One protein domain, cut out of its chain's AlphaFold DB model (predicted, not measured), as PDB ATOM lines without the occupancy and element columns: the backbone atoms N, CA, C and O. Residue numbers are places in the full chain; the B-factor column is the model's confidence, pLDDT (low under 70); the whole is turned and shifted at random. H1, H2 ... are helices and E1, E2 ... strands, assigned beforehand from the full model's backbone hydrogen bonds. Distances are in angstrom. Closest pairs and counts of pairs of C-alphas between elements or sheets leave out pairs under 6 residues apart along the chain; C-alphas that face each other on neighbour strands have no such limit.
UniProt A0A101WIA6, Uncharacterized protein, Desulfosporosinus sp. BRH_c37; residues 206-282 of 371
ATOM      1  N   TYR A 206     134.791 137.343 206.001       84.25
ATOM      2  CA  TYR A 206     133.455 137.919 205.938       84.25
ATOM      3  C   TYR A 206     132.646 137.577 207.190       84.25
ATOM      4  O   TYR A 206     132.855 136.533 207.814       84.25
ATOM      5  N   ALA A 207     131.723 138.464 207.565       81.25
ATOM      6  CA  ALA A 207     130.845 138.246 208.709       81.25
ATOM      7  C   ALA A 207     130.004 136.969 208.537       81.25
ATOM      8  O   ALA A 207     129.554 136.642 207.434       81.25
ATOM      9  N   PHE A 208     129.752 136.263 209.643       78.88
ATOM     10  CA  PHE A 208     128.846 135.119 209.625       78.88
ATOM     11  C   PHE A 208     127.429 135.561 209.257       78.88
ATOM     12  O   PHE A 208     126.877 136.480 209.856       78.88
ATOM     13  N   ALA A 209     126.828 134.847 208.307       78.44
ATOM     14  CA  ALA A 209     125.396 134.888 208.060       78.44
ATOM     15  C   ALA A 209     124.701 133.850 208.949       78.44
ATOM     16  O   ALA A 209     125.043 132.663 208.917       78.44
ATOM     17  N   ASN A 210     123.711 134.281 209.730       79.25
ATOM     18  CA  ASN A 210     122.911 133.368 210.540       79.25
ATOM     19  C   ASN A 210     121.842 132.700 209.670       79.25
ATOM     20  O   ASN A 210     121.053 133.378 209.008       79.25
ATOM     21  N   ALA A 211     121.798 131.368 209.703       79.19
ATOM     22  CA  ALA A 211     120.835 130.570 208.960       79.19
ATOM     23  C   ALA A 211     119.976 129.717 209.900       79.19
ATOM     24  O   ALA A 211     120.477 129.103 210.842       79.19
ATOM     25  N   VAL A 212     118.685 129.649 209.602       81.25
ATOM     26  CA  VAL A 212     117.699 128.779 210.241       81.25
ATOM     27  C   VAL A 212     117.397 127.632 209.285       81.25
ATOM     28  O   VAL A 212     117.168 127.853 208.096       81.25
ATOM     29  N   VAL A 213     117.423 126.402 209.798       82.94
ATOM     30  CA  VAL A 213     117.112 125.200 209.018       82.94
ATOM     31  C   VAL A 213     115.775 124.639 209.476       82.94
ATOM     32  O   VAL A 213     115.668 124.112 210.583       82.94
ATOM     33  N   ASP A 214     114.779 124.709 208.601       83.50
ATOM     34  CA  ASP A 214     113.461 124.121 208.820       83.50
ATOM     35  C   ASP A 214     113.398 122.740 208.171       83.50
ATOM     36  O   ASP A 214     113.595 122.589 206.963       83.50
ATOM     37  N   VAL A 215     113.111 121.709 208.965       83.81
ATOM     38  CA  VAL A 215     113.011 120.328 208.481       83.81
ATOM     39  C   VAL A 215     111.550 119.974 208.240       83.81
ATOM     40  O   VAL A 215     110.745 119.934 209.168       83.81
ATOM     41  N   ASN A 216     111.212 119.653 206.995       83.00
ATOM     42  CA  ASN A 216     109.922 119.082 206.640       83.00
ATOM     43  C   ASN A 216     110.074 117.563 206.474       83.00
ATOM     44  O   ASN A 216     110.365 117.061 205.384       83.00
ATOM     45  N   ALA A 217     109.873 116.840 207.578       74.62
ATOM     46  CA  ALA A 217     110.022 115.386 207.633       74.62
ATOM     47  C   ALA A 217     109.054 114.643 206.694       74.62
ATOM     48  O   ALA A 217     109.391 113.584 206.177       74.62
ATOM     49  N   GLU A 218     107.876 115.211 206.421       78.38
ATOM     50  CA  GLU A 218     106.876 114.601 205.533       78.38
ATOM     51  C   GLU A 218     107.270 114.673 204.053       78.38
ATOM     52  O   GLU A 218     106.776 113.898 203.235       78.38
ATOM     53  N   ARG A 219     108.152 115.612 203.690       77.31
ATOM     54  CA  ARG A 219     108.579 115.845 202.303       77.31
ATOM     55  C   ARG A 219     110.017 115.427 202.023       77.31
ATOM     56  O   ARG A 219     110.474 115.685 200.911       77.31
ATOM     57  N   ASP A 220     110.701 114.840 203.004       79.69
ATOM     58  CA  ASP A 220     112.135 114.521 202.962       79.69
ATOM     59  C   ASP A 220     112.983 115.715 202.478       79.69
ATOM     60  O   ASP A 220     113.844 115.617 201.604       79.69
ATOM     61  N   LYS A 221     112.649 116.907 202.985       79.88
ATOM     62  CA  LYS A 221     113.257 118.174 202.567       79.88
ATOM     63  C   LYS A 221     113.590 119.025 203.777       79.88
ATOM     64  O   LYS A 221     112.834 119.072 204.744       79.88
ATOM     65  N   PHE A 222     114.690 119.755 203.677       80.00
ATOM     66  CA  PHE A 222     115.012 120.851 204.580       80.00
ATOM     67  C   PHE A 222     115.086 122.157 203.789       80.00
ATOM     68  O   PHE A 222     115.511 122.168 202.631       80.00
ATOM     69  N   THR A 223     114.661 123.246 204.418       78.19
ATOM     70  CA  THR A 223     114.768 124.607 203.891       78.19
ATOM     71  C   THR A 223     115.782 125.358 204.736       78.19
ATOM     72  O   THR A 223     115.768 125.238 205.957       78.19
ATOM     73  N   ILE A 224     116.664 126.119 204.092       77.56
ATOM     74  CA  ILE A 224     117.607 127.006 204.775       77.56
ATOM     75  C   ILE A 224     117.155 128.441 204.518       77.56
ATOM     76  O   ILE A 224     117.054 128.854 203.363       77.56
ATOM     77  N   SER A 225     116.890 129.177 205.591       75.50
ATOM     78  CA  SER A 225     116.468 130.578 205.573       75.50
ATOM     79  C   SER A 225     117.528 131.424 206.270       75.50
ATOM     80  O   SER A 225     117.948 131.083 207.370       75.50
ATOM     81  N   PHE A 226     117.966 132.528 205.669       74.94
ATOM     82  CA  PHE A 226     118.971 133.409 206.269       74.94
ATOM     83  C   PHE A 226     118.281 134.572 206.976       74.94
ATOM     84  O   PHE A 226     117.433 135.237 206.383       74.94
ATOM     85  N   ALA A 227     118.594 134.766 208.257       62.12
ATOM     86  CA  ALA A 227     117.871 135.696 209.119       62.12
ATOM     87  C   ALA A 227     118.476 137.111 209.110       62.12
ATOM     88  O   ALA A 227     117.732 138.075 209.272       62.12
ATOM     89  N   GLU A 228     119.797 137.245 208.909       63.38
ATOM     90  CA  GLU A 228     120.533 138.517 209.025       63.38
ATOM     91  C   GLU A 228     121.780 138.566 208.111       63.38
ATOM     92  O   GLU A 228     122.508 137.575 208.002       63.38
ATOM     93  N   GLY A 229     122.028 139.729 207.484       57.78
ATOM     94  CA  GLY A 229     123.194 140.040 206.634       57.78
ATOM     95  C   GLY A 229     122.822 140.689 205.288       57.78
ATOM     96  O   GLY A 229     121.691 140.550 204.828       57.78
ATOM     97  N   ASN A 230     123.769 141.376 204.628       61.38
ATOM     98  CA  ASN A 230     123.634 141.871 203.242       61.38
ATOM     99  C   ASN A 230     123.668 140.699 202.236       61.38
ATOM    100  O   ASN A 230     124.600 140.568 201.445       61.38
ATOM    101  N   ILE A 231     122.679 139.811 202.316       70.69
ATOM    102  CA  ILE A 231     122.585 138.584 201.523       70.69
ATOM    103  C   ILE A 231     121.580 138.819 200.398       70.69
ATOM    104  O   ILE A 231     120.483 139.331 200.632       70.69
ATOM    105  N   LYS A 232     121.941 138.449 199.167       73.44
ATOM    106  CA  LYS A 232     121.027 138.568 198.023       73.44
ATOM    107  C   LYS A 232     119.863 137.581 198.148       73.44
ATOM    108  O   LYS A 232     119.994 136.502 198.726       73.44
ATOM    109  N   SER A 233     118.708 137.928 197.587       72.12
ATOM    110  CA  SER A 233     117.510 137.094 197.718       72.12
ATOM    111  C   SER A 233     117.631 135.812 196.892       72.12
ATOM    112  O   SER A 233     117.950 135.850 195.706       72.12
ATOM    113  N   ILE A 234     117.290 134.656 197.470       67.56
ATOM    114  CA  ILE A 234     117.253 133.369 196.743       67.56
ATOM    115  C   ILE A 234     116.317 133.444 195.518       67.56
ATOM    116  O   ILE A 234     116.572 132.816 194.492       67.56
ATOM    117  N   THR A 235     115.263 134.261 195.580       67.81
ATOM    118  CA  THR A 235     114.355 134.503 194.447       67.81
ATOM    119  C   THR A 235     115.067 135.185 193.269       67.81
ATOM    120  O   THR A 235     114.782 134.881 192.109       67.81
ATOM    121  N   GLU A 236     116.038 136.060 193.546       68.25
ATOM    122  CA  GLU A 236     116.889 136.693 192.527       68.25
ATOM    123  C   GLU A 236     117.884 135.687 191.934       68.25
ATOM    124  O   GLU A 236     118.120 135.686 190.729       68.25
ATOM    125  N   TYR A 237     118.416 134.765 192.741       70.50
ATOM    126  CA  TYR A 237     119.284 133.693 192.238       70.50
ATOM    127  C   TYR A 237     118.555 132.775 191.245       70.50
ATOM    128  O   TYR A 237     119.049 132.505 190.148       70.50
ATOM    129  N   CYS A 238     117.345 132.331 191.603       67.19
ATOM    130  CA  CYS A 238     116.526 131.434 190.781       67.19
ATOM    131  C   CYS A 238     116.104 132.047 189.438       67.19
ATOM    132  O   CYS A 238     115.753 131.314 188.517       67.19
ATOM    133  N   THR A 239     116.120 133.377 189.324       66.62
ATOM    134  CA  THR A 239     115.804 134.097 188.084       66.62
ATOM    135  C   THR A 239     117.050 134.439 187.262       66.62
ATOM    136  O   THR A 239     116.939 134.605 186.048       66.62
ATOM    137  N   ALA A 240     118.234 134.492 187.883       64.88
ATOM    138  CA  ALA A 240     119.496 134.861 187.240       64.88
ATOM    139  C   ALA A 240     120.280 133.680 186.628       64.88
ATOM    140  O   ALA A 240     121.097 133.888 185.730       64.88
ATOM    141  N   ILE A 241     120.066 132.445 187.094       63.47
ATOM    142  CA  ILE A 241     120.865 131.278 186.679       63.47
ATOM    143  C   ILE A 241     120.113 130.434 185.645       63.47
ATOM    144  O   ILE A 241     119.010 129.959 185.894       63.47
ATOM    145  N   THR A 242     120.751 130.172 184.504       58.12
ATOM    146  CA  THR A 242     120.201 129.349 183.409       58.12
ATOM    147  C   THR A 242     120.838 127.959 183.281       58.12
ATOM    148  O   THR A 242     120.367 127.153 182.482       58.12
ATOM    149  N   ALA A 243     121.873 127.635 184.069       64.69
ATOM    150  CA  ALA A 243     122.598 126.365 183.979       64.69
ATOM    151  C   ALA A 243     122.913 125.749 185.352       64.69
ATOM    152  O   ALA A 243     123.253 126.451 186.304       64.69
ATOM    153  N   SER A 244     122.843 124.418 185.439       71.44
ATOM    154  CA  SER A 244     123.199 123.651 186.639       71.44
ATOM    155  C   SER A 244     124.676 123.838 187.008       71.44
ATOM    156  O   SER A 244     125.554 123.618 186.175       71.44
ATOM    157  N   GLN A 245     124.961 124.188 188.266       72.75
ATOM    158  CA  GLN A 245     126.328 124.297 188.788       72.75
ATOM    159  C   GLN A 245     126.721 123.055 189.593       72.75
ATOM    160  O   GLN A 245     125.989 122.603 190.473       72.75
ATOM    161  N   ASN A 246     127.913 122.519 189.317       79.69
ATOM    162  CA  ASN A 246     128.480 121.400 190.066       79.69
ATOM    163  C   ASN A 246     129.290 121.913 191.261       79.69
ATOM    164  O   ASN A 246     130.463 122.268 191.121       79.69
ATOM    165  N   ILE A 247     128.674 121.898 192.441       81.81
ATOM    166  CA  ILE A 247     129.338 122.240 193.701       81.81
ATOM    167  C   ILE A 247     129.980 121.009 194.342       81.81
ATOM    168  O   ILE A 247     129.480 119.887 194.237       81.81
ATOM    169  N   ARG A 248     131.098 121.210 195.044       83.06
ATOM    170  CA  ARG A 248     131.755 120.153 195.830       83.06
ATOM    171  C   ARG A 248     131.720 120.517 197.302       83.06
ATOM    172  O   ARG A 248     132.257 121.551 197.682       83.06
ATOM    173  N   ILE A 249     131.149 119.642 198.122       86.25
ATOM    174  CA  ILE A 249     131.048 119.844 199.569       86.25
ATOM    175  C   ILE A 249     132.007 118.883 200.270       86.25
ATOM    176  O   ILE A 249     131.969 117.672 200.050       86.25
ATOM    177  N   LYS A 250     132.878 119.419 201.123       89.75
ATOM    178  CA  LYS A 250     133.787 118.647 201.973       89.75
ATOM    179  C   LYS A 250     133.495 118.948 203.435       89.75
ATOM    180  O   LYS A 250     133.511 120.101 203.845       89.75
ATOM    181  N   ARG A 251     133.327 117.899 204.238       88.00
ATOM    182  CA  ARG A 251     133.259 117.998 205.700       88.00
ATOM    183  C   ARG A 251     134.642 117.811 206.316       88.00
ATOM    184  O   ARG A 251     135.338 116.849 205.983       88.00
ATOM    185  N   LYS A 252     135.014 118.677 207.255       87.56
ATOM    186  CA  LYS A 252     136.211 118.554 208.095       87.56
ATOM    187  C   LYS A 252     135.796 118.598 209.567       87.56
ATOM    188  O   LYS A 252     135.011 119.450 209.961       87.56
ATOM    189  N   LYS A 253     136.292 117.660 210.376       83.94
ATOM    190  CA  LYS A 253     136.094 117.652 211.833       83.94
ATOM    191  C   LYS A 253     137.314 118.292 212.496       83.94
ATOM    192  O   LYS A 253     138.432 117.874 212.194       83.94
ATOM    193  N   TYR A 254     137.111 119.257 213.387       74.44
ATOM    194  CA  TYR A 254     138.181 119.853 214.190       74.44
ATOM    195  C   TYR A 254     138.144 119.310 215.617       74.44
ATOM    196  O   TYR A 254     137.181 119.568 216.332       74.44
ATOM    197  N   GLY A 255     139.217 118.615 216.018       67.31
ATOM    198  CA  GLY A 255     139.639 118.436 217.415       67.31
ATOM    199  C   GLY A 255     138.596 117.951 218.434       67.31
ATOM    200  O   GLY A 255     137.513 117.485 218.090       67.31
ATOM    201  N   HIS A 256     138.963 118.026 219.718       56.94
ATOM    202  CA  HIS A 256     138.225 117.449 220.853       56.94
ATOM    203  C   HIS A 256     136.828 118.053 221.113       56.94
ATOM    204  O   HIS A 256     136.038 117.430 221.815       56.94
ATOM    205  N   ASP A 257     136.489 119.188 220.494       65.31
ATOM    206  CA  ASP A 257     135.233 119.923 220.727       65.31
ATOM    207  C   ASP A 257     134.056 119.456 219.849       65.31
ATOM    208  O   ASP A 257     132.965 120.013 219.923       65.31
ATOM    209  N   GLY A 258     134.258 118.481 218.953       72.88
ATOM    210  CA  GLY A 258     133.178 117.977 218.092       72.88
ATOM    211  C   GLY A 258     132.681 118.969 217.031       72.88
ATOM    212  O   GLY A 258     131.619 118.757 216.450       72.88
ATOM    213  N   LYS A 259     133.451 120.024 216.745       79.94
ATOM    214  CA  LYS A 259     133.126 121.039 215.734       79.94
ATOM    215  C   LYS A 259     133.322 120.488 214.317       79.94
ATOM    216  O   LYS A 259     134.309 119.799 214.027       79.94
ATOM    217  N   PHE A 260     132.393 120.822 213.425       81.69
ATOM    218  CA  PHE A 260     132.442 120.465 212.009       81.69
ATOM    219  C   PHE A 260     132.453 121.720 211.142       81.69
ATOM    220  O   PHE A 260     131.677 122.640 211.363       81.69
ATOM    221  N   GLU A 261     133.311 121.713 210.129       83.81
ATOM    222  CA  GLU A 261     133.375 122.721 209.076       83.81
ATOM    223  C   GLU A 261     132.929 122.081 207.756       83.81
ATOM    224  O   GLU A 261     133.391 120.991 207.390       83.81
ATOM    225  N   LEU A 262     132.021 122.751 207.047       83.94
ATOM    226  CA  LEU A 262     131.627 122.398 205.687       83.94
ATOM    227  C   LEU A 262     132.264 123.397 204.722       83.94
ATOM    228  O   LEU A 262     131.940 124.576 204.733       83.94
ATOM    229  N   SER A 263     133.165 122.911 203.872       82.56
ATOM    230  CA  SER A 263     133.752 123.690 202.783       82.56
ATOM    231  C   SER A 263     132.990 123.398 201.498       82.56
ATOM    232  O   SER A 263     132.957 122.249 201.045       82.56
ATOM    233  N   ILE A 264     132.392 124.435 200.919       83.19
ATOM    234  CA  ILE A 264     131.761 124.398 199.599       83.19
ATOM    235  C   ILE A 264     132.766 124.981 198.600       83.19
ATOM    236  O   ILE A 264     133.356 126.027 198.846       83.19
ATOM    237  N   ARG A 265     133.016 124.272 197.499       83.50
ATOM    238  CA  ARG A 265     133.903 124.706 196.410       83.50
ATOM    239  C   ARG A 265     133.128 124.802 195.104       83.50
ATOM    240  O   ARG A 265     132.163 124.054 194.918       83.50
ATOM    241  N   ASN A 266     133.632 125.633 194.190       82.00
ATOM    242  CA  ASN A 266     133.036 125.934 192.884       82.00
ATOM    243  C   ASN A 266     131.645 126.578 193.012       82.00
ATOM    244  O   ASN A 266     130.710 126.182 192.322       82.00
ATOM    245  N   CYS A 267     131.503 127.524 193.939       78.00
ATOM    246  CA  CYS A 267     130.241 128.194 194.245       78.00
ATOM    247  C   CYS A 267     130.327 129.713 194.029       78.00
ATOM    248  O   CYS A 267     129.640 130.464 194.711       78.00
ATOM    249  N   ASP A 268     131.165 130.168 193.096       74.50
ATOM    250  CA  ASP A 268     131.469 131.594 192.899       74.50
ATOM    251  C   ASP A 268     130.212 132.427 192.593       74.50
ATOM    252  O   ASP A 268     130.090 133.555 193.049       74.50
ATOM    253  N   GLY A 269     129.223 131.856 191.893       73.44
ATOM    254  CA  GLY A 269     127.931 132.514 191.639       73.44
ATOM    255  C   GLY A 269     126.903 132.396 192.774       73.44
ATOM    256  O   GLY A 269     125.837 132.996 192.693       73.44
ATOM    257  N   LEU A 270     127.198 131.599 193.802       75.50
ATOM    258  CA  LEU A 270     126.321 131.304 194.940       75.50
ATOM    259  C   LEU A 270     126.776 131.993 196.231       75.50
ATOM    260  O   LEU A 270     125.978 132.134 197.154       75.50
ATOM    261  N   ILE A 271     128.042 132.402 196.316       78.75
ATOM    262  CA  ILE A 271     128.654 132.872 197.563       78.75
ATOM    263  C   ILE A 271     127.947 134.109 198.139       78.75
ATOM    264  O   ILE A 271     127.649 134.130 199.333       78.75
ATOM    265  N   ASP A 272     127.539 135.055 197.287       77.88
ATOM    266  CA  ASP A 272     126.784 136.267 197.657       77.88
ATOM    267  C   ASP A 272     125.380 135.985 198.238       77.88
ATOM    268  O   ASP A 272     124.739 136.872 198.802       77.88
ATOM    269  N   TYR A 273     124.870 134.762 198.061       78.38
ATOM    270  CA  TYR A 273     123.566 134.312 198.565       78.38
ATOM    271  C   TYR A 273     123.691 133.469 199.843       78.38
ATOM    272  O   TYR A 273     122.689 133.173 200.487       78.38
ATOM    273  N   PHE A 274     124.914 133.071 200.206       77.06
ATOM    274  CA  PHE A 274     125.215 132.255 201.388       77.06
ATOM    275  C   PHE A 274     126.061 132.988 202.435       77.06
ATOM    276  O   PHE A 274     126.274 132.456 203.525       77.06
ATOM    277  N   SER A 275     126.567 134.179 202.120       78.50
ATOM    278  CA  SER A 275     127.484 134.930 202.976       78.50
ATOM    279  C   SER A 275     127.225 136.433 202.897       78.50
ATOM    280  O   SER A 275     126.614 136.918 201.947       78.50
ATOM    281  N   SER A 276     127.668 137.163 203.922       79.19
ATOM    282  CA  SER A 276     127.653 138.626 203.911       79.19
ATOM    283  C   SER A 276     128.750 139.158 202.989       79.19
ATOM    284  O   SER A 276     129.863 138.639 202.996       79.19
ATOM    285  N   SER A 277     128.476 140.242 202.260       78.19
ATOM    286  CA  SER A 277     129.515 140.997 201.541       78.19
ATOM    287  C   SER A 277     130.353 141.892 202.465       78.19
ATOM    288  O   SER A 277     131.292 142.543 202.011       78.19
ATOM    289  N   GLU A 278     129.989 141.984 203.746       82.62
ATOM    290  CA  GLU A 278     130.710 142.770 204.742       82.62
ATOM    291  C   GLU A 278     131.934 142.005 205.250       82.62
ATOM    292  O   GLU A 278     131.830 140.910 205.813       82.62
ATOM    293  N   VAL A 279     133.102 142.615 205.064       82.69
ATOM    294  CA  VAL A 279     134.365 142.124 205.609       82.69
ATOM    295  C   VAL A 279     134.386 142.413 207.109       82.69
ATOM    296  O   VAL A 279     134.504 143.564 207.524       82.69
ATOM    297  N   ALA A 280     134.280 141.365 207.927       83.69
ATOM    298  CA  ALA A 280     134.357 141.470 209.383       83.69
ATOM    299  C   ALA A 280     135.803 141.623 209.867       83.69
ATOM    300  O   ALA A 280     136.072 142.271 210.877       83.69
ATOM    301  N   THR A 281     136.755 141.003 209.173       81.25
ATOM    302  CA  THR A 281     138.184 141.139 209.456       81.25
ATOM    303  C   THR A 281     138.943 141.182 208.135       81.25
ATOM    304  O   THR A 281     138.985 140.166 207.439       81.25
ATOM    305  N   PRO A 282     139.529 142.337 207.771       81.75
ATOM    306  CA  PRO A 282     140.350 142.446 206.574       81.75
ATOM    307  C   PRO A 282     141.535 141.483 206.615       81.75
ATOM    308  O   PRO A 282     142.164 141.300 207.663       81.75
TER     309      PRO A 282
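This is residues 206 to 282 of the 371 residues of an uncharacterized protein of Desulfosporosinus sp. BRH_c37 (UniProt A0A101WIA6). Two long two-stranded hairpins, E1 with E2 and E3 with E4, run in crossed directions and stay apart from each other, and the short helix H2 lies near the middle of a loosely built whole. The turns of the hairpins stick out, with residues 216 to 221 and 254 to 259 standing free, while H1 lies at the end of the longest axis away from the turn of E3 and E4, and E5 lies far out near the last residues. The printed part has 77 residues with two named helices and five named strands, in the order E1, E2, H1, E3, E4, H2, E5, and its class is mixed, helices and strands. Each of the two sheets, E1 - E2 and E3 - E4, is antiparallel. The whole is loose, with a radius of gyration of the C-alphas of 14.5 A and spans of 43 by 42 by 26 A.

Find C-alpha 210 at (122.911, 133.368, 210.540); from there E1, residues 210 to 216, runs 19.7 A, and E2, residues 221 to 228, returns over 22.5 A. Next look for E3, residues 248 to 254, which begins with C-alpha 248 at (131.755, 120.153, 195.830) and runs 19.5 A, and for E4, residues 259 to 265, which runs 19.7 A. H1, residues 234 to 240, measures 9.9 A, and H2, residues 271 to 274, measures 5.2 A. E5, residues 279 to 281, measures 5.5 A and ends with C-alpha 281 at (138.184, 141.139, 209.456).

Start at the hairpin of E1 and E2, antiparallel at 156 degrees between their directions; N 214 and O 223 are 2.9 A apart and N 225 and O 212 are 2.8 A apart, within hydrogen-bond range. Then look at the hairpin of E3 and E4, antiparallel at 157 degrees, where N 250 and O 263 are 2.8 A apart, also within hydrogen-bond range. E1 and E2 are apart from E3 and E4. H2 is only just apart from E2, with 8.0 A at the closest. H1 and H2 are close but not clearly touching, and their closest C-alphas, those of Ile 234 and Tyr 273, are 6.6 A apart. E5 pairs with no named strand and is apart from H2. In H1 every O i to N i+4 pair is within hydrogen-bond range; H2 is too short for such a pair.

The two C-alphas farthest apart, those of Glu 218 and Pro 282, are 43.6 A apart, while the first and last printed C-alphas, those of Tyr 206 and Pro 282, are 8.3 A apart. The printed part has no cut. The link from H1 to E3 is short, the other links are tight, and there is no long link. The mean pLDDT of the printed part is 76.3; look for values under 70 at residues 227 to 230, 234 to 236, 238 to 243 and 255 to 257.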